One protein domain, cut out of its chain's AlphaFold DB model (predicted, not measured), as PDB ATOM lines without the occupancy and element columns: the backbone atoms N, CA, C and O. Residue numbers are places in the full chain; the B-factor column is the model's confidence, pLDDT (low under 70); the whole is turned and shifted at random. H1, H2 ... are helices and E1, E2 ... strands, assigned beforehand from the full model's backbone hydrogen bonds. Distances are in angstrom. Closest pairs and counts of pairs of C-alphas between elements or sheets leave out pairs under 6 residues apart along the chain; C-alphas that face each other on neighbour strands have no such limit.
ATOM      1  N   ASN A 469     226.206 230.968 201.479       47.00
ATOM      2  CA  ASN A 469     225.818 232.105 200.639       47.00
ATOM      3  C   ASN A 469     226.982 232.736 199.850       47.00
ATOM      4  O   ASN A 469     226.743 233.618 199.038       47.00
ATOM      5  N   HIS A 470     228.226 232.317 200.093       50.31
ATOM      6  CA  HIS A 470     229.417 232.807 199.396       50.31
ATOM      7  C   HIS A 470     229.922 231.832 198.325       50.31
ATOM      8  O   HIS A 470     230.822 232.178 197.563       50.31
ATOM      9  N   TYR A 471     229.358 230.621 198.225       56.72
ATOM     10  CA  TYR A 471     229.524 229.848 196.997       56.72
ATOM     11  C   TYR A 471     228.698 230.511 195.906       56.72
ATOM     12  O   TYR A 471     227.514 230.779 196.108       56.72
ATOM     13  N   ALA A 472     229.295 230.704 194.729       63.03
ATOM     14  CA  ALA A 472     228.511 231.054 193.558       63.03
ATOM     15  C   ALA A 472     227.395 230.002 193.379       63.03
ATOM     16  O   ALA A 472     227.678 228.798 193.487       63.03
ATOM     17  N   PRO A 473     226.140 230.419 193.144       68.38
ATOM     18  CA  PRO A 473     225.045 229.491 192.885       68.38
ATOM     19  C   PRO A 473     225.362 228.620 191.666       68.38
ATOM     20  O   PRO A 473     226.201 228.987 190.838       68.38
ATOM     21  N   ARG A 474     224.723 227.455 191.533       72.31
ATOM     22  CA  ARG A 474     224.883 226.650 190.309       72.31
ATOM     23  C   ARG A 474     223.971 227.201 189.205       72.31
ATOM     24  O   ARG A 474     222.835 227.581 189.499       72.31
ATOM     25  N   PRO A 475     224.406 227.188 187.933       70.56
ATOM     26  CA  PRO A 475     223.503 227.434 186.813       70.56
ATOM     27  C   PRO A 475     222.352 226.438 186.892       70.56
ATOM     28  O   PRO A 475     222.581 225.231 186.842       70.56
ATOM     29  N   THR A 476     221.128 226.932 187.051       77.19
ATOM     30  CA  THR A 476     219.973 226.105 187.408       77.19
ATOM     31  C   THR A 476     219.029 225.930 186.215       77.19
ATOM     32  O   THR A 476     218.639 226.945 185.633       77.19
ATOM     33  N   PRO A 477     218.648 224.694 185.824       79.94
ATOM     34  CA  PRO A 477     217.678 224.478 184.762       79.94
ATOM     35  C   PRO A 477     216.329 225.049 185.189       79.94
ATOM     36  O   PRO A 477     215.872 224.822 186.308       79.94
ATOM     37  N   ASP A 478     215.682 225.776 184.292       86.94
ATOM     38  CA  ASP A 478     214.315 226.229 184.482       86.94
ATOM     39  C   ASP A 478     213.354 225.084 184.153       86.94
ATOM     40  O   ASP A 478     213.030 224.819 182.992       86.94
ATOM     41  N   LEU A 479     212.934 224.364 185.192       91.25
ATOM     42  CA  LEU A 479     212.006 223.244 185.080       91.25
ATOM     43  C   LEU A 479     210.545 223.687 185.219       91.25
ATOM     44  O   LEU A 479     209.657 222.896 184.911       91.25
ATOM     45  N   ASP A 480     210.270 224.935 185.613       93.50
ATOM     46  CA  ASP A 480     208.912 225.444 185.856       93.50
ATOM     47  C   ASP A 480     207.952 225.182 184.670       93.50
ATOM     48  O   ASP A 480     206.844 224.679 184.900       93.50
ATOM     49  N   PRO A 481     208.349 225.389 183.391       90.69
ATOM     50  CA  PRO A 481     207.487 225.080 182.243       90.69
ATOM     51  C   PRO A 481     207.140 223.587 182.114       90.69
ATOM     52  O   PRO A 481     206.034 223.228 181.700       90.69
ATOM     53  N   LEU A 482     208.079 222.709 182.477       90.75
ATOM     54  CA  LEU A 482     207.916 221.253 182.413       90.75
ATOM     55  C   LEU A 482     207.098 220.732 183.596       90.75
ATOM     56  O   LEU A 482     206.255 219.852 183.426       90.75
ATOM     57  N   LEU A 483     207.289 221.319 184.777       91.88
ATOM     58  CA  LEU A 483     206.537 220.995 185.984       91.88
ATOM     59  C   LEU A 483     205.099 221.535 185.904       91.88
ATOM     60  O   LEU A 483     204.162 220.905 186.393       91.88
ATOM     61  N   GLY A 484     204.879 222.658 185.210       91.31
ATOM     62  CA  GLY A 484     203.591 223.359 185.183       91.31
ATOM     63  C   GLY A 484     203.271 224.079 186.495       91.31
ATOM     64  O   GLY A 484     202.103 224.277 186.814       91.31
ATOM     65  N   LEU A 485     204.300 224.428 187.267       93.94
ATOM     66  CA  LEU A 485     204.222 225.182 188.515       93.94
ATOM     67  C   LEU A 485     205.515 225.971 188.720       93.94
ATOM     68  O   LEU A 485     206.493 225.736 188.016       93.94
ATOM     69  N   SER A 486     205.527 226.880 189.695       93.19
ATOM     70  CA  SER A 486     206.762 227.545 190.110       93.19
ATOM     71  C   SER A 486     207.411 226.778 191.259       93.19
ATOM     72  O   SER A 486     206.838 226.697 192.352       93.19
ATOM     73  N   ALA A 487     208.575 226.187 190.994       93.69
ATOM     74  CA  ALA A 487     209.345 225.450 191.985       93.69
ATOM     75  C   ALA A 487     210.287 226.370 192.780       93.69
ATOM     76  O   ALA A 487     210.657 227.467 192.352       93.69
ATOM     77  N   ILE A 488     210.696 225.902 193.958       93.31
ATOM     78  CA  ILE A 488     211.748 226.520 194.764       93.31
ATOM     79  C   ILE A 488     213.075 225.860 194.399       93.31
ATOM     80  O   ILE A 488     213.251 224.659 194.583       93.31
ATOM     81  N   TYR A 489     214.023 226.649 193.912       89.62
ATOM     82  CA  TYR A 489     215.347 226.167 193.534       89.62
ATOM     83  C   TYR A 489     216.333 226.502 194.644       89.62
ATOM     84  O   TYR A 489     216.373 227.642 195.107       89.62
ATOM     85  N   SER A 490     217.100 225.511 195.093       87.44
ATOM     86  CA  SER A 490     218.042 225.673 196.197       87.44
ATOM     87  C   SER A 490     219.477 225.419 195.756       87.44
ATOM     88  O   SER A 490     219.777 224.393 195.148       87.44
ATOM     89  N   ASP A 491     220.378 226.307 196.175       79.25
ATOM     90  CA  ASP A 491     221.832 226.154 196.032       79.25
ATOM     91  C   ASP A 491     222.458 225.261 197.118       79.25
ATOM     92  O   ASP A 491     223.676 225.258 197.320       79.25
ATOM     93  N   LEU A 492     221.645 224.503 197.862       82.94
ATOM     94  CA  LEU A 492     222.132 223.575 198.874       82.94
ATOM     95  C   LEU A 492     222.994 222.474 198.231       82.94
ATOM     96  O   LEU A 492     222.492 221.559 197.584       82.94
ATOM     97  N   ARG A 493     224.304 222.536 198.475       81.81
ATOM     98  CA  ARG A 493     225.296 221.563 197.998       81.81
ATOM     99  C   ARG A 493     225.391 220.371 198.942       81.81
ATOM    100  O   ARG A 493     226.266 220.349 199.804       81.81
ATOM    101  N   LEU A 494     224.476 219.409 198.807       84.62
ATOM    102  CA  LEU A 494     224.415 218.207 199.656       84.62
ATOM    103  C   LEU A 494     225.760 217.471 199.720       84.62
ATOM    104  O   LEU A 494     226.146 216.962 200.768       84.62
ATOM    105  N   GLU A 495     226.502 217.468 198.619       81.12
ATOM    106  CA  GLU A 495     227.780 216.780 198.490       81.12
ATOM    107  C   GLU A 495     228.928 217.392 199.305       81.12
ATOM    108  O   GLU A 495     229.955 216.751 199.505       81.12
ATOM    109  N   ASN A 496     228.758 218.613 199.811       79.75
ATOM    110  CA  ASN A 496     229.741 219.301 200.649       79.75
ATOM    111  C   ASN A 496     229.339 219.302 202.129       79.75
ATOM    112  O   ASN A 496     229.858 220.100 202.910       79.75
ATOM    113  N   LEU A 497     228.382 218.456 202.521       80.94
ATOM    114  CA  LEU A 497     227.856 218.417 203.880       80.94
ATOM    115  C   LEU A 497     228.247 217.138 204.606       80.94
ATOM    116  O   LEU A 497     228.208 216.039 204.053       80.94
ATOM    117  N   LEU A 498     228.547 217.312 205.890       82.19
ATOM    118  CA  LEU A 498     228.725 216.224 206.849       82.19
ATOM    119  C   LEU A 498     227.412 215.496 207.138       82.19
ATOM    120  O   LEU A 498     227.390 214.273 207.209       82.19
ATOM    121  N   ASP A 499     226.320 216.252 207.270       85.25
ATOM    122  CA  ASP A 499     224.973 215.717 207.472       85.25
ATOM    123  C   ASP A 499     224.021 216.236 206.381       85.25
ATOM    124  O   ASP A 499     223.294 217.224 206.571       85.25
ATOM    125  N   PRO A 500     224.048 215.614 205.188       87.31
ATOM    126  CA  PRO A 500     223.180 216.023 204.094       87.31
ATOM    127  C   PRO A 500     221.704 215.700 204.371       87.31
ATOM    128  O   PRO A 500     220.825 216.391 203.855       87.31
ATOM    129  N   VAL A 501     221.411 214.715 205.228       90.44
ATOM    130  CA  VAL A 501     220.041 214.337 205.607       90.44
ATOM    131  C   VAL A 501     219.395 215.433 206.451       90.44
ATOM    132  O   VAL A 501     218.287 215.873 206.141       90.44
ATOM    133  N   ALA A 502     220.071 215.902 207.504       89.06
ATOM    134  CA  ALA A 502     219.555 216.972 208.353       89.06
ATOM    135  C   ALA A 502     219.359 218.271 207.564       89.06
ATOM    136  O   ALA A 502     218.335 218.940 207.720       89.06
ATOM    137  N   ALA A 503     220.303 218.598 206.678       88.06
ATOM    138  CA  ALA A 503     220.205 219.778 205.831       88.06
ATOM    139  C   ALA A 503     219.026 219.698 204.851       88.06
ATOM    140  O   ALA A 503     218.268 220.665 204.739       88.06
ATOM    141  N   LEU A 504     218.834 218.553 204.185       91.38
ATOM    142  CA  LEU A 504     217.708 218.373 203.274       91.38
ATOM    143  C   LEU A 504     216.369 218.409 204.017       91.38
ATOM    144  O   LEU A 504     215.436 219.066 203.564       91.38
ATOM    145  N   ARG A 505     216.290 217.774 205.192       93.19
ATOM    146  CA  ARG A 505     215.099 217.793 206.049       93.19
ATOM    147  C   ARG A 505     214.731 219.213 206.482       93.19
ATOM    148  O   ARG A 505     213.557 219.577 206.461       93.19
ATOM    149  N   ALA A 506     215.719 220.018 206.874       91.19
ATOM    150  CA  ALA A 506     215.501 221.409 207.262       91.19
ATOM    151  C   ALA A 506     214.956 222.242 206.090       91.19
ATOM    152  O   ALA A 506     213.969 222.958 206.262       91.19
ATOM    153  N   LEU A 507     215.539 222.085 204.896       91.00
ATOM    154  CA  LEU A 507     215.081 222.760 203.680       91.00
ATOM    155  C   LEU A 507     213.655 222.335 203.290       91.00
ATOM    156  O   LEU A 507     212.810 223.184 203.017       91.00
ATOM    157  N   ALA A 508     213.371 221.031 203.318       91.25
ATOM    158  CA  ALA A 508     212.049 220.486 203.021       91.25
ATOM    159  C   ALA A 508     210.980 221.015 203.988       91.25
ATOM    160  O   ALA A 508     209.886 221.383 203.569       91.25
ATOM    161  N   LYS A 509     211.313 221.127 205.280       92.31
ATOM    162  CA  LYS A 509     210.421 221.703 206.293       92.31
ATOM    163  C   LYS A 509     210.168 223.198 206.069       92.31
ATOM    164  O   LYS A 509     209.048 223.653 206.277       92.31
ATOM    165  N   GLN A 510     211.189 223.957 205.669       92.75
ATOM    166  CA  GLN A 510     211.071 225.395 205.400       92.75
ATOM    167  C   GLN A 510     210.126 225.693 204.227       92.75
ATOM    168  O   GLN A 510     209.417 226.697 204.250       92.75
ATOM    169  N   HIS A 511     210.100 224.819 203.222       91.00
ATOM    170  CA  HIS A 511     209.291 224.966 202.013       91.00
ATOM    171  C   HIS A 511     208.241 223.859 201.893       91.00
ATOM    172  O   HIS A 511     208.051 223.286 200.818       91.00
ATOM    173  N   ALA A 512     207.558 223.565 203.001       83.62
ATOM    174  CA  ALA A 512     206.453 222.615 203.011       83.62
ATOM    175  C   ALA A 512     205.422 222.969 201.919       83.62
ATOM    176  O   ALA A 512     205.156 224.144 201.665       83.62
ATOM    177  N   GLU A 513     204.861 221.948 201.263       85.62
ATOM    178  CA  GLU A 513     203.866 222.069 200.177       85.62
ATOM    179  C   GLU A 513     204.373 222.673 198.851       85.62
ATOM    180  O   GLU A 513     203.589 222.871 197.920       85.62
ATOM    181  N   LYS A 514     205.674 222.960 198.720       92.12
ATOM    182  CA  LYS A 514     206.285 223.394 197.454       92.12
ATOM    183  C   LYS A 514     207.108 222.273 196.829       92.12
ATOM    184  O   LYS A 514     207.655 221.426 197.528       92.12
ATOM    185  N   VAL A 515     207.233 222.313 195.503       93.81
ATOM    186  CA  VAL A 515     208.215 221.490 194.792       93.81
ATOM    187  C   VAL A 515     209.581 222.143 194.932       93.81
ATOM    188  O   VAL A 515     209.737 223.323 194.611       93.81
ATOM    189  N   LEU A 516     210.554 221.380 195.418       94.75
ATOM    190  CA  LEU A 516     211.944 221.798 195.558       94.75
ATOM    191  C   LEU A 516     212.784 221.190 194.440       94.75
ATOM    192  O   LEU A 516     212.637 220.013 194.124       94.75
ATOM    193  N   VAL A 517     213.698 221.978 193.883       92.44
ATOM    194  CA  VAL A 517     214.678 221.522 192.898       92.44
ATOM    195  C   VAL A 517     216.081 221.787 193.430       92.44
ATOM    196  O   VAL A 517     216.424 222.919 193.776       92.44
ATOM    197  N   LEU A 518     216.896 220.735 193.497       91.00
ATOM    198  CA  LEU A 518     218.305 220.799 193.878       91.00
ATOM    199  C   LEU A 518     219.175 220.201 192.784       91.00
ATOM    200  O   LEU A 518     218.759 219.283 192.080       91.00
ATOM    201  N   GLN A 519     220.413 220.673 192.690       85.06
ATOM    202  CA  GLN A 519     221.414 220.062 191.828       85.06
ATOM    203  C   GLN A 519     222.456 219.287 192.613       85.06
ATOM    204  O   GLN A 519     223.102 219.842 193.504       85.06
ATOM    205  N   VAL A 520     222.698 218.055 192.181       82.56
ATOM    206  CA  VAL A 520     223.796 217.217 192.656       82.56
ATOM    207  C   VAL A 520     224.758 216.994 191.489       82.56
ATOM    208  O   VAL A 520     224.302 216.692 190.380       82.56
ATOM    209  N   PRO A 521     226.075 217.184 191.696       74.19
ATOM    210  CA  PRO A 521     227.046 216.922 190.650       74.19
ATOM    211  C   PRO A 521     227.001 215.449 190.249       74.19
ATOM    212  O   PRO A 521     226.538 214.610 191.028       74.19
ATOM    213  N   PRO A 522     227.480 215.114 189.048       66.56
ATOM    214  CA  PRO A 522     227.527 213.732 188.640       66.56
ATOM    215  C   PRO A 522     228.288 212.862 189.652       66.56
ATOM    216  O   PRO A 522     229.347 213.269 190.140       66.56
ATOM    217  N   PRO A 523     227.800 211.640 189.929       58.50
ATOM    218  CA  PRO A 523     228.594 210.639 190.621       58.50
ATOM    219  C   PRO A 523     229.815 210.310 189.750       58.50
ATOM    220  O   PRO A 523     229.673 209.664 188.712       58.50
ATOM    221  N   GLY A 524     231.004 210.792 190.122       55.38
ATOM    222  CA  GLY A 524     232.199 210.696 189.278       55.38
ATOM    223  C   GLY A 524     233.498 210.580 190.076       55.38
ATOM    224  O   GLY A 524     233.752 211.415 190.938       55.38
ATOM    225  N   ASP A 525     234.235 209.493 189.786       44.09
ATOM    226  CA  ASP A 525     235.626 209.049 190.078       44.09
ATOM    227  C   ASP A 525     236.414 209.536 191.320       44.09
ATOM    228  O   ASP A 525     237.582 209.182 191.481       44.09
ATOM    229  N   GLY A 526     235.811 210.284 192.243       45.03
ATOM    230  CA  GLY A 526     236.493 210.814 193.420       45.03
ATOM    231  C   GLY A 526     237.505 211.918 193.103       45.03
ATOM    232  O   GLY A 526     238.323 212.230 193.970       45.03
ATOM    233  N   THR A 527     237.472 212.514 191.907       40.44
ATOM    234  CA  THR A 527     238.314 213.674 191.557       40.44
ATOM    235  C   THR A 527     237.710 215.011 191.974       40.44
ATOM    236  O   THR A 527     238.417 216.019 191.991       40.44
ATOM    237  N   HIS A 528     236.429 215.027 192.349       48.19
ATOM    238  CA  HIS A 528     235.799 216.185 192.960       48.19
ATOM    239  C   HIS A 528     236.189 216.279 194.445       48.19
ATOM    240  O   HIS A 528     236.102 215.310 195.207       48.19
ATOM    241  N   ASP A 529     236.605 217.474 194.861       59.19
ATOM    242  CA  ASP A 529     236.854 217.856 196.256       59.19
ATOM    243  C   ASP A 529     235.524 217.997 197.041       59.19
ATOM    244  O   ASP A 529     235.220 219.034 197.642       59.19
ATOM    245  N   THR A 530     234.662 216.987 196.959       71.19
ATOM    246  CA  THR A 530     233.384 216.896 197.669       71.19
ATOM    247  C   THR A 530     233.516 215.920 198.831       71.19
ATOM    248  O   THR A 530     234.324 214.986 198.798       71.19
ATOM    249  N   ILE A 531     232.729 216.139 199.882       77.25
ATOM    250  CA  ILE A 531     232.654 215.229 201.030       77.25
ATOM    251  C   ILE A 531     231.894 213.953 200.638       77.25
ATOM    252  O   ILE A 531     232.310 212.856 200.992       77.25
ATOM    253  N   GLN A 532     230.804 214.087 199.885       80.62
ATOM    254  CA  GLN A 532     229.949 212.979 199.466       80.62
ATOM    255  C   GLN A 532     230.071 212.748 197.960       80.62
ATOM    256  O   GLN A 532     230.158 213.696 197.179       80.62
ATOM    257  N   ASN A 533     229.978 211.482 197.564       77.88
ATOM    258  CA  ASN A 533     229.741 211.067 196.187       77.88
ATOM    259  C   ASN A 533     228.480 210.210 196.191       77.88
ATOM    260  O   ASN A 533     228.512 209.073 196.652       77.88
ATOM    261  N   PHE A 534     227.360 210.778 195.748       79.69
ATOM    262  CA  PHE A 534     226.085 210.078 195.790       79.69
ATOM    263  C   PHE A 534     225.822 209.345 194.481       79.69
ATOM    264  O   PHE A 534     225.742 209.976 193.431       79.69
ATOM    265  N   ASP A 535     225.632 208.032 194.546       80.69
ATOM    266  CA  ASP A 535     224.972 207.291 193.474       80.69
ATOM    267  C   ASP A 535     223.436 207.397 193.591       80.69
ATOM    268  O   ASP A 535     222.893 207.920 194.570       80.69
ATOM    269  N   LEU A 536     222.715 206.930 192.565       84.75
ATOM    270  CA  LEU A 536     221.249 207.015 192.527       84.75
ATOM    271  C   LEU A 536     220.570 206.295 193.713       84.75
ATOM    272  O   LEU A 536     219.677 206.900 194.317       84.75
ATOM    273  N   PRO A 537     220.977 205.067 194.109       85.69
ATOM    274  CA  PRO A 537     220.440 204.421 195.307       85.69
ATOM    275  C   PRO A 537     220.648 205.245 196.582       85.69
ATOM    276  O   PRO A 537     219.709 205.421 197.365       85.69
ATOM    277  N   THR A 538     221.845 205.804 196.770       85.56
ATOM    278  CA  THR A 538     222.188 206.612 197.945       85.56
ATOM    279  C   THR A 538     221.363 207.898 197.998       85.56
ATOM    280  O   THR A 538     220.910 208.285 199.075       85.56
ATOM    281  N   LEU A 539     221.088 208.539 196.855       89.06
ATOM    282  CA  LEU A 539     220.193 209.702 196.776       89.06
ATOM    283  C   LEU A 539     218.755 209.361 197.177       89.06
ATOM    284  O   LEU A 539     218.128 210.117 197.923       89.06
ATOM    285  N   GLY A 540     218.245 208.213 196.727       89.56
ATOM    286  CA  GLY A 540     216.929 207.719 197.132       89.56
ATOM    287  C   GLY A 540     216.843 207.469 198.641       89.56
ATOM    288  O   GLY A 540     215.894 207.911 199.294       89.56
ATOM    289  N   ALA A 541     217.857 206.816 199.216       89.69
ATOM    290  CA  ALA A 541     217.947 206.577 200.657       89.69
ATOM    291  C   ALA A 541     218.021 207.891 201.453       89.69
ATOM    292  O   ALA A 541     217.280 208.077 202.421       89.69
ATOM    293  N   LEU A 542     218.852 208.834 201.003       92.44
ATOM    294  CA  LEU A 542     218.999 210.163 201.594       92.44
ATOM    295  C   LEU A 542     217.667 210.916 201.626       92.44
ATOM    296  O   LEU A 542     217.277 211.418 202.683       92.44
ATOM    297  N   ALA A 543     216.940 210.968 200.505       92.50
ATOM    298  CA  ALA A 543     215.649 211.646 200.435       92.50
ATOM    299  C   ALA A 543     214.613 210.996 201.363       92.50
ATOM    300  O   ALA A 543     213.927 211.698 202.107       92.50
ATOM    301  N   LYS A 544     214.562 209.658 201.408       92.44
ATOM    302  CA  LYS A 544     213.687 208.918 202.327       92.44
ATOM    303  C   LYS A 544     213.988 209.247 203.792       92.44
ATOM    304  O   LYS A 544     213.066 209.546 204.547       92.44
ATOM    305  N   LEU A 545     215.262 209.245 204.190       92.75
ATOM    306  CA  LEU A 545     215.687 209.601 205.552       92.75
ATOM    307  C   LEU A 545     215.395 211.069 205.894       92.75
ATOM    308  O   LEU A 545     215.113 211.400 207.050       92.75
ATOM    309  N   ALA A 546     215.436 211.958 204.901       92.62
ATOM    310  CA  ALA A 546     215.073 213.362 205.056       92.62
ATOM    311  C   ALA A 546     213.552 213.596 205.151       92.62
ATOM    312  O   ALA A 546     213.141 214.699 205.505       92.62
ATOM    313  N   GLY A 547     212.721 212.576 204.903       91.69
ATOM    314  CA  GLY A 547     211.259 212.692 204.875       91.69
ATOM    315  C   GLY A 547     210.698 213.158 203.527       91.69
ATOM    316  O   GLY A 547     209.530 213.527 203.447       91.69
ATOM    317  N   CYS A 548     211.504 213.129 202.466       90.25
ATOM    318  CA  CYS A 548     211.118 213.522 201.117       90.25
ATOM    319  C   CYS A 548     210.813 212.277 200.268       90.25
ATOM    320  O   CYS A 548     211.624 211.871 199.437       90.25
ATOM    321  N   ALA A 549     209.667 211.635 200.513       81.75
ATOM    322  CA  ALA A 549     209.291 210.389 199.832       81.75
ATOM    323  C   ALA A 549     209.011 210.577 198.328       81.75
ATOM    324  O   ALA A 549     209.324 209.694 197.531       81.75
ATOM    325  N   ASP A 550     208.483 211.741 197.941       89.38
ATOM    326  CA  ASP A 550     208.203 212.104 196.549       89.38
ATOM    327  C   ASP A 550     209.467 212.662 195.870       89.38
ATOM    328  O   ASP A 550     209.545 213.852 195.562       89.38
ATOM    329  N   LEU A 551     210.492 211.823 195.687       93.19
ATOM    330  CA  LEU A 551     211.701 212.171 194.932       93.19
ATOM    331  C   LEU A 551     211.569 211.738 193.468       93.19
ATOM    332  O   LEU A 551     211.306 210.572 193.168       93.19
ATOM    333  N   LYS A 552     211.875 212.658 192.553       93.00
ATOM    334  CA  LYS A 552     212.186 212.374 191.150       93.00
ATOM    335  C   LYS A 552     213.599 212.854 190.839       93.00
ATOM    336  O   LYS A 552     214.025 213.898 191.326       93.00
ATOM    337  N   ILE A 553     214.323 212.084 190.036       91.50
ATOM    338  CA  ILE A 553     215.685 212.411 189.612       91.50
ATOM    339  C   ILE A 553     215.677 212.522 188.093       91.50
ATOM    340  O   ILE A 553     215.213 211.604 187.424       91.50
ATOM    341  N   ALA A 554     216.187 213.630 187.564       89.44
ATOM    342  CA  ALA A 554     216.384 213.811 186.132       89.44
ATOM    343  C   ALA A 554     217.872 214.026 185.828       89.44
ATOM    344  O   ALA A 554     218.542 214.796 186.527       89.44
ATOM    345  N   GLY A 555     218.380 213.344 184.802       85.38
ATOM    346  CA  GLY A 555     219.734 213.542 184.291       85.38
ATOM    347  C   GLY A 555     219.815 214.786 183.410       85.38
ATOM    348  O   GLY A 555     218.842 215.175 182.760       85.38
ATOM    349  N   GLN A 556     220.977 215.429 183.398       77.75
ATOM    350  CA  GLN A 556     221.272 216.586 182.560       77.75
ATOM    351  C   GLN A 556     222.601 216.395 181.833       77.75
ATOM    352  O   GLN A 556     223.644 216.175 182.456       77.75
ATOM    353  N   GLU A 557     222.574 216.571 180.513       70.88
ATOM    354  CA  GLU A 557     223.761 216.507 179.663       70.88
ATOM    355  C   GLU A 557     223.624 217.477 178.481       70.88
ATOM    356  O   GLU A 557     222.591 217.519 177.814       70.88
ATOM    357  N   ASN A 558     224.656 218.289 178.219       63.59
ATOM    358  CA  ASN A 558     224.713 219.211 177.070       63.59
ATOM    359  C   ASN A 558     223.458 220.100 176.889       63.59
ATOM    360  O   ASN A 558     222.979 220.290 175.773       63.59
ATOM    361  N   GLY A 559     222.885 220.613 177.988       65.56
ATOM    362  CA  GLY A 559     221.685 221.465 177.942       65.56
ATOM    363  C   GLY A 559     220.373 220.720 177.645       65.56
ATOM    364  O   GLY A 559     219.371 221.345 177.295       65.56
ATOM    365  N   ARG A 560     220.363 219.390 177.773       73.94
ATOM    366  CA  ARG A 560     219.209 218.513 177.528       73.94
ATOM    367  C   ARG A 560     218.908 217.693 178.785       73.94
ATOM    368  O   ARG A 560     219.837 217.363 179.524       73.94
ATOM    369  N   LEU A 561     217.631 217.367 179.016       82.88
ATOM    370  CA  LEU A 561     217.281 216.332 179.992       82.88
ATOM    371  C   LEU A 561     217.533 214.963 179.366       82.88
ATOM    372  O   LEU A 561     217.313 214.758 178.169       82.88
ATOM    373  N   CYS A 562     217.996 214.043 180.194       81.94
ATOM    374  CA  CYS A 562     218.184 212.644 179.861       81.94
ATOM    375  C   CYS A 562     217.766 211.766 181.045       81.94
ATOM    376  O   CYS A 562     217.471 212.254 182.142       81.94
ATOM    377  N   GLU A 563     217.729 210.456 180.809       85.00
ATOM    378  CA  GLU A 563     217.592 209.493 181.896       85.00
ATOM    379  C   GLU A 563     218.758 209.658 182.885       85.00
ATOM    380  O   GLU A 563     219.895 209.911 182.471       85.00
ATOM    381  N   PRO A 564     218.499 209.564 184.198       85.12
ATOM    382  CA  PRO A 564     219.545 209.692 185.194       85.12
ATOM    383  C   PRO A 564     220.488 208.486 185.110       85.12
ATOM    384  O   PRO A 564     220.132 207.367 185.476       85.12
ATOM    385  N   GLU A 565     221.717 208.728 184.663       77.31
ATOM    386  CA  GLU A 565     222.778 207.721 184.584       77.31
ATOM    387  C   GLU A 565     223.994 208.116 185.429       77.31
ATOM    388  O   GLU A 565     224.216 209.292 185.753       77.31
ATOM    389  N   GLN A 566     224.823 207.121 185.765       65.81
ATOM    390  CA  GLN A 566     226.105 207.345 186.430       65.81
ATOM    391  C   GLN A 566     226.984 208.280 185.585       65.81
ATOM    392  O   GLN A 566     227.361 207.969 184.455       65.81
ATOM    393  N   GLY A 567     227.321 209.440 186.151       66.31
ATOM    394  CA  GLY A 567     228.126 210.459 185.482       66.31
ATOM    395  C   GLY A 567     227.336 211.558 184.758       66.31
ATOM    396  O   GLY A 567     227.968 212.365 184.076       66.31
ATOM    397  N   THR A 568     226.011 211.631 184.908       72.12
ATOM    398  CA  THR A 568     225.203 212.791 184.474       72.12
ATOM    399  C   THR A 568     224.991 213.769 185.631       72.12
ATOM    400  O   THR A 568     224.920 213.346 186.783       72.12
ATOM    401  N   GLN A 569     224.909 215.077 185.358       78.25
ATOM    402  CA  GLN A 569     224.508 216.052 186.382       78.25
ATOM    403  C   GLN A 569     223.056 215.761 186.776       78.25
ATOM    404  O   GLN A 569     222.211 215.579 185.904       78.25
ATOM    405  N   LEU A 570     222.748 215.728 188.072       85.88
ATOM    406  CA  LEU A 570     221.434 215.296 188.548       85.88
ATOM    407  C   LEU A 570     220.620 216.483 189.065       85.88
ATOM    408  O   LEU A 570     221.087 217.258 189.902       85.88
ATOM    409  N   ALA A 571     219.381 216.607 188.591       89.38
ATOM    410  CA  ALA A 571     218.357 217.434 189.219       89.38
ATOM    411  C   ALA A 571     217.486 216.559 190.128       89.38
ATOM    412  O   ALA A 571     216.825 215.633 189.658       89.38
ATOM    413  N   LEU A 572     217.477 216.867 191.423       92.94
ATOM    414  CA  LEU A 572     216.557 216.282 192.392       92.94
ATOM    415  C   LEU A 572     215.312 217.153 192.466       92.94
ATOM    416  O   LEU A 572     215.412 218.330 192.802       92.94
ATOM    417  N   ILE A 573     214.157 216.570 192.183       94.31
ATOM    418  CA  ILE A 573     212.854 217.223 192.229       94.31
ATOM    419  C   ILE A 573     212.079 216.572 193.374       94.31
ATOM    420  O   ILE A 573     211.783 215.380 193.325       94.31
ATOM    421  N   LEU A 574     211.803 217.336 194.426       94.25
ATOM    422  CA  LEU A 574     211.211 216.844 195.668       94.25
ATOM    423  C   LEU A 574     209.830 217.461 195.873       94.25
ATOM    424  O   LEU A 574     209.690 218.683 195.829       94.25
ATOM    425  N   GLY A 575     208.845 216.620 196.167       91.44
ATOM    426  CA  GLY A 575     207.467 217.024 196.438       91.44
ATOM    427  C   GLY A 575     206.492 216.553 195.362       91.44
ATOM    428  O   GLY A 575     206.880 216.090 194.289       91.44
ATOM    429  N   SER A 576     205.201 216.660 195.663       90.62
ATOM    430  CA  SER A 576     204.150 216.118 194.806       90.62
ATOM    431  C   SER A 576     204.003 216.929 193.513       90.62
ATOM    432  O   SER A 576     203.821 218.148 193.537       90.62
ATOM    433  N   LEU A 577     204.073 216.242 192.371       91.75
ATOM    434  CA  LEU A 577     204.019 216.863 191.049       91.75
ATOM    435  C   LEU A 577     202.590 216.898 190.475       91.75
ATOM    436  O   LEU A 577     201.822 215.957 190.686       91.75
ATOM    437  N   PRO A 578     202.224 217.933 189.690       91.75
ATOM    438  CA  PRO A 578     200.973 217.953 188.941       91.75
ATOM    439  C   PRO A 578     200.877 216.805 187.931       91.75
ATOM    440  O   PRO A 578     201.881 216.347 187.375       91.75
ATOM    441  N   VAL A 579     199.647 216.392 187.617       90.62
ATOM    442  CA  VAL A 579     199.382 215.363 186.601       90.62
ATOM    443  C   VAL A 579     200.031 215.753 185.267       90.62
ATOM    444  O   VAL A 579     199.894 216.880 184.793       90.62
ATOM    445  N   GLY A 580     200.765 214.817 184.662       89.50
ATOM    446  CA  GLY A 580     201.452 215.023 183.382       89.50
ATOM    447  C   GLY A 580     202.767 215.811 183.462       89.50
ATOM    448  O   GLY A 580     203.380 216.052 182.426       89.50
ATOM    449  N   ALA A 581     203.233 216.225 184.647       90.62
ATOM    450  CA  ALA A 581     204.578 216.793 184.805       90.62
ATOM    451  C   ALA A 581     205.678 215.759 184.502       90.62
ATOM    452  O   ALA A 581     206.636 216.071 183.802       90.62
ATOM    453  N   GLU A 582     205.512 214.513 184.957       87.38
ATOM    454  CA  GLU A 582     206.498 213.443 184.735       87.38
ATOM    455  C   GLU A 582     206.682 213.109 183.247       87.38
ATOM    456  O   GLU A 582     207.810 213.039 182.769       87.38
ATOM    457  N   ASP A 583     205.586 212.994 182.489       88.56
ATOM    458  CA  ASP A 583     205.631 212.741 181.040       88.56
ATOM    459  C   ASP A 583     206.243 213.917 180.256       88.56
ATOM    460  O   ASP A 583     206.919 213.726 179.248       88.56
ATOM    461  N   ARG A 584     206.055 215.158 180.731       90.75
ATOM    462  CA  ARG A 584     206.714 216.334 180.141       90.75
ATOM    463  C   ARG A 584     208.217 216.337 180.412       90.75
ATOM    464  O   ARG A 584     208.976 216.647 179.499       90.75
ATOM    465  N   LEU A 585     208.637 215.986 181.631       87.75
ATOM    466  CA  LEU A 585     210.054 215.872 181.991       87.75
ATOM    467  C   LEU A 585     210.762 214.806 181.148       87.75
ATOM    468  O   LEU A 585     211.833 215.085 180.617       87.75
ATOM    469  N   SER A 586     210.157 213.630 180.960       84.25
ATOM    470  CA  SER A 586     210.776 212.529 180.206       84.25
ATOM    471  C   SER A 586     210.889 212.796 178.699       84.25
ATOM    472  O   SER A 586     211.782 212.272 178.037       84.25
ATOM    473  N   ARG A 587     209.994 213.614 178.127       84.69
ATOM    474  CA  ARG A 587     209.998 213.960 176.692       84.69
ATOM    475  C   ARG A 587     210.820 215.202 176.359       84.69
ATOM    476  O   ARG A 587     211.042 215.492 175.180       84.69
ATOM    477  N   ALA A 588     211.224 215.979 177.359       81.12
ATOM    478  CA  ALA A 588     211.908 217.243 177.144       81.12
ATOM    479  C   ALA A 588     213.347 217.020 176.662       81.12
ATOM    480  O   ALA A 588     214.200 216.527 177.386       81.12
TER     481      ALA A 588
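Overview. This is residues 469 to 588 of the 755 residues of an uncharacterized protein of Brevundimonas sp (UniProt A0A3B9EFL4). A strongly twisted and curled five-stranded sheet runs through the core, with helix H3 over one face and H2 touching H3. At a distance from that helix pair, the short helices H1 and H4 touch each other, and residues 521 to 535 make a long loop with no named element. The printed part has 120 residues, fewer than half of them in named elements, in the order H1 E1 H2 E2 H3 E3 E4 E5 H4. The class is mixed, helices and strands; the sheet, in the order E1 E2 E5 E3 E4, is mixed too. The whole is compact and rounded, with a radius of gyration of the C-alphas of 13.6 A and spans of 37 by 32 by 29 A.

Arrangement. In the sheet, E2, residues 516 to 520, and E5, residues 569 to 574, are antiparallel, with N 518 and O 572 2.9 A apart. E1, residues 488 to 490, is an edge strand parallel to E2; N 517 and O 488 are 2.8 A apart. E3, residues 551 to 557, is antiparallel to E5, with N 552 and O 573 2.8 A apart. E4, residues 560 to 562, is the other edge strand and forms a hairpin with E3; N 562 and O 555 are 2.9 A apart. H3, residues 536 to 546, is on the sheet at a height of 9.4 A, over E5 and only just over E3, where 3 of its C-alphas fall; on the local plane it stands at 31 degrees to E5, only just slantwise to the strands. E2, H3 and E3 form a split strand-helix-strand unit, two strands running the same way with E5 between them, with a right-handed crossover. H2, residues 500 to 510, touches H3 at a steep tilt of 53 degrees, the same way; their closest C-alphas, of Arg 505 and Ala 546, are 4.5 A apart. H2 only grazes the sheet, with residues 504 to 508. E1, H2 and E2 form a strand-helix-strand unit, parallel neighbour strands joined through a helix, also right-handed. H4, residues 581 to 587, only grazes the sheet and touches H1, residues 480 to 483; their closest C-alphas, of Leu 483 and Ala 581, are 4.8 A apart. In H2, H3 and H4 every O i to N i+4 pair is within hydrogen-bond range; H1 is too short for one.

Along the chain. H1 begins at C-alpha 480 (208.912, 225.444, 185.856). E3 measures 19.9 A, E5 16.2 A and E2 13.0 A; H2 measures 15.4 A, H3 15.3 A and H4 10.2 A, ending at C-alpha 587 (209.998, 213.960, 176.692).

Size, cuts and confidence. The C-alphas farthest apart, of Thr 527 and Val 579, are 39.3 A apart. The printed part has no cut, and its one long link, of 15 residues, joins E2 to H3. Mean pLDDT of the printed part is 82.5; residues 469 to 473, 522 to 529, 558 to 559 and 566 to 567 are under 70.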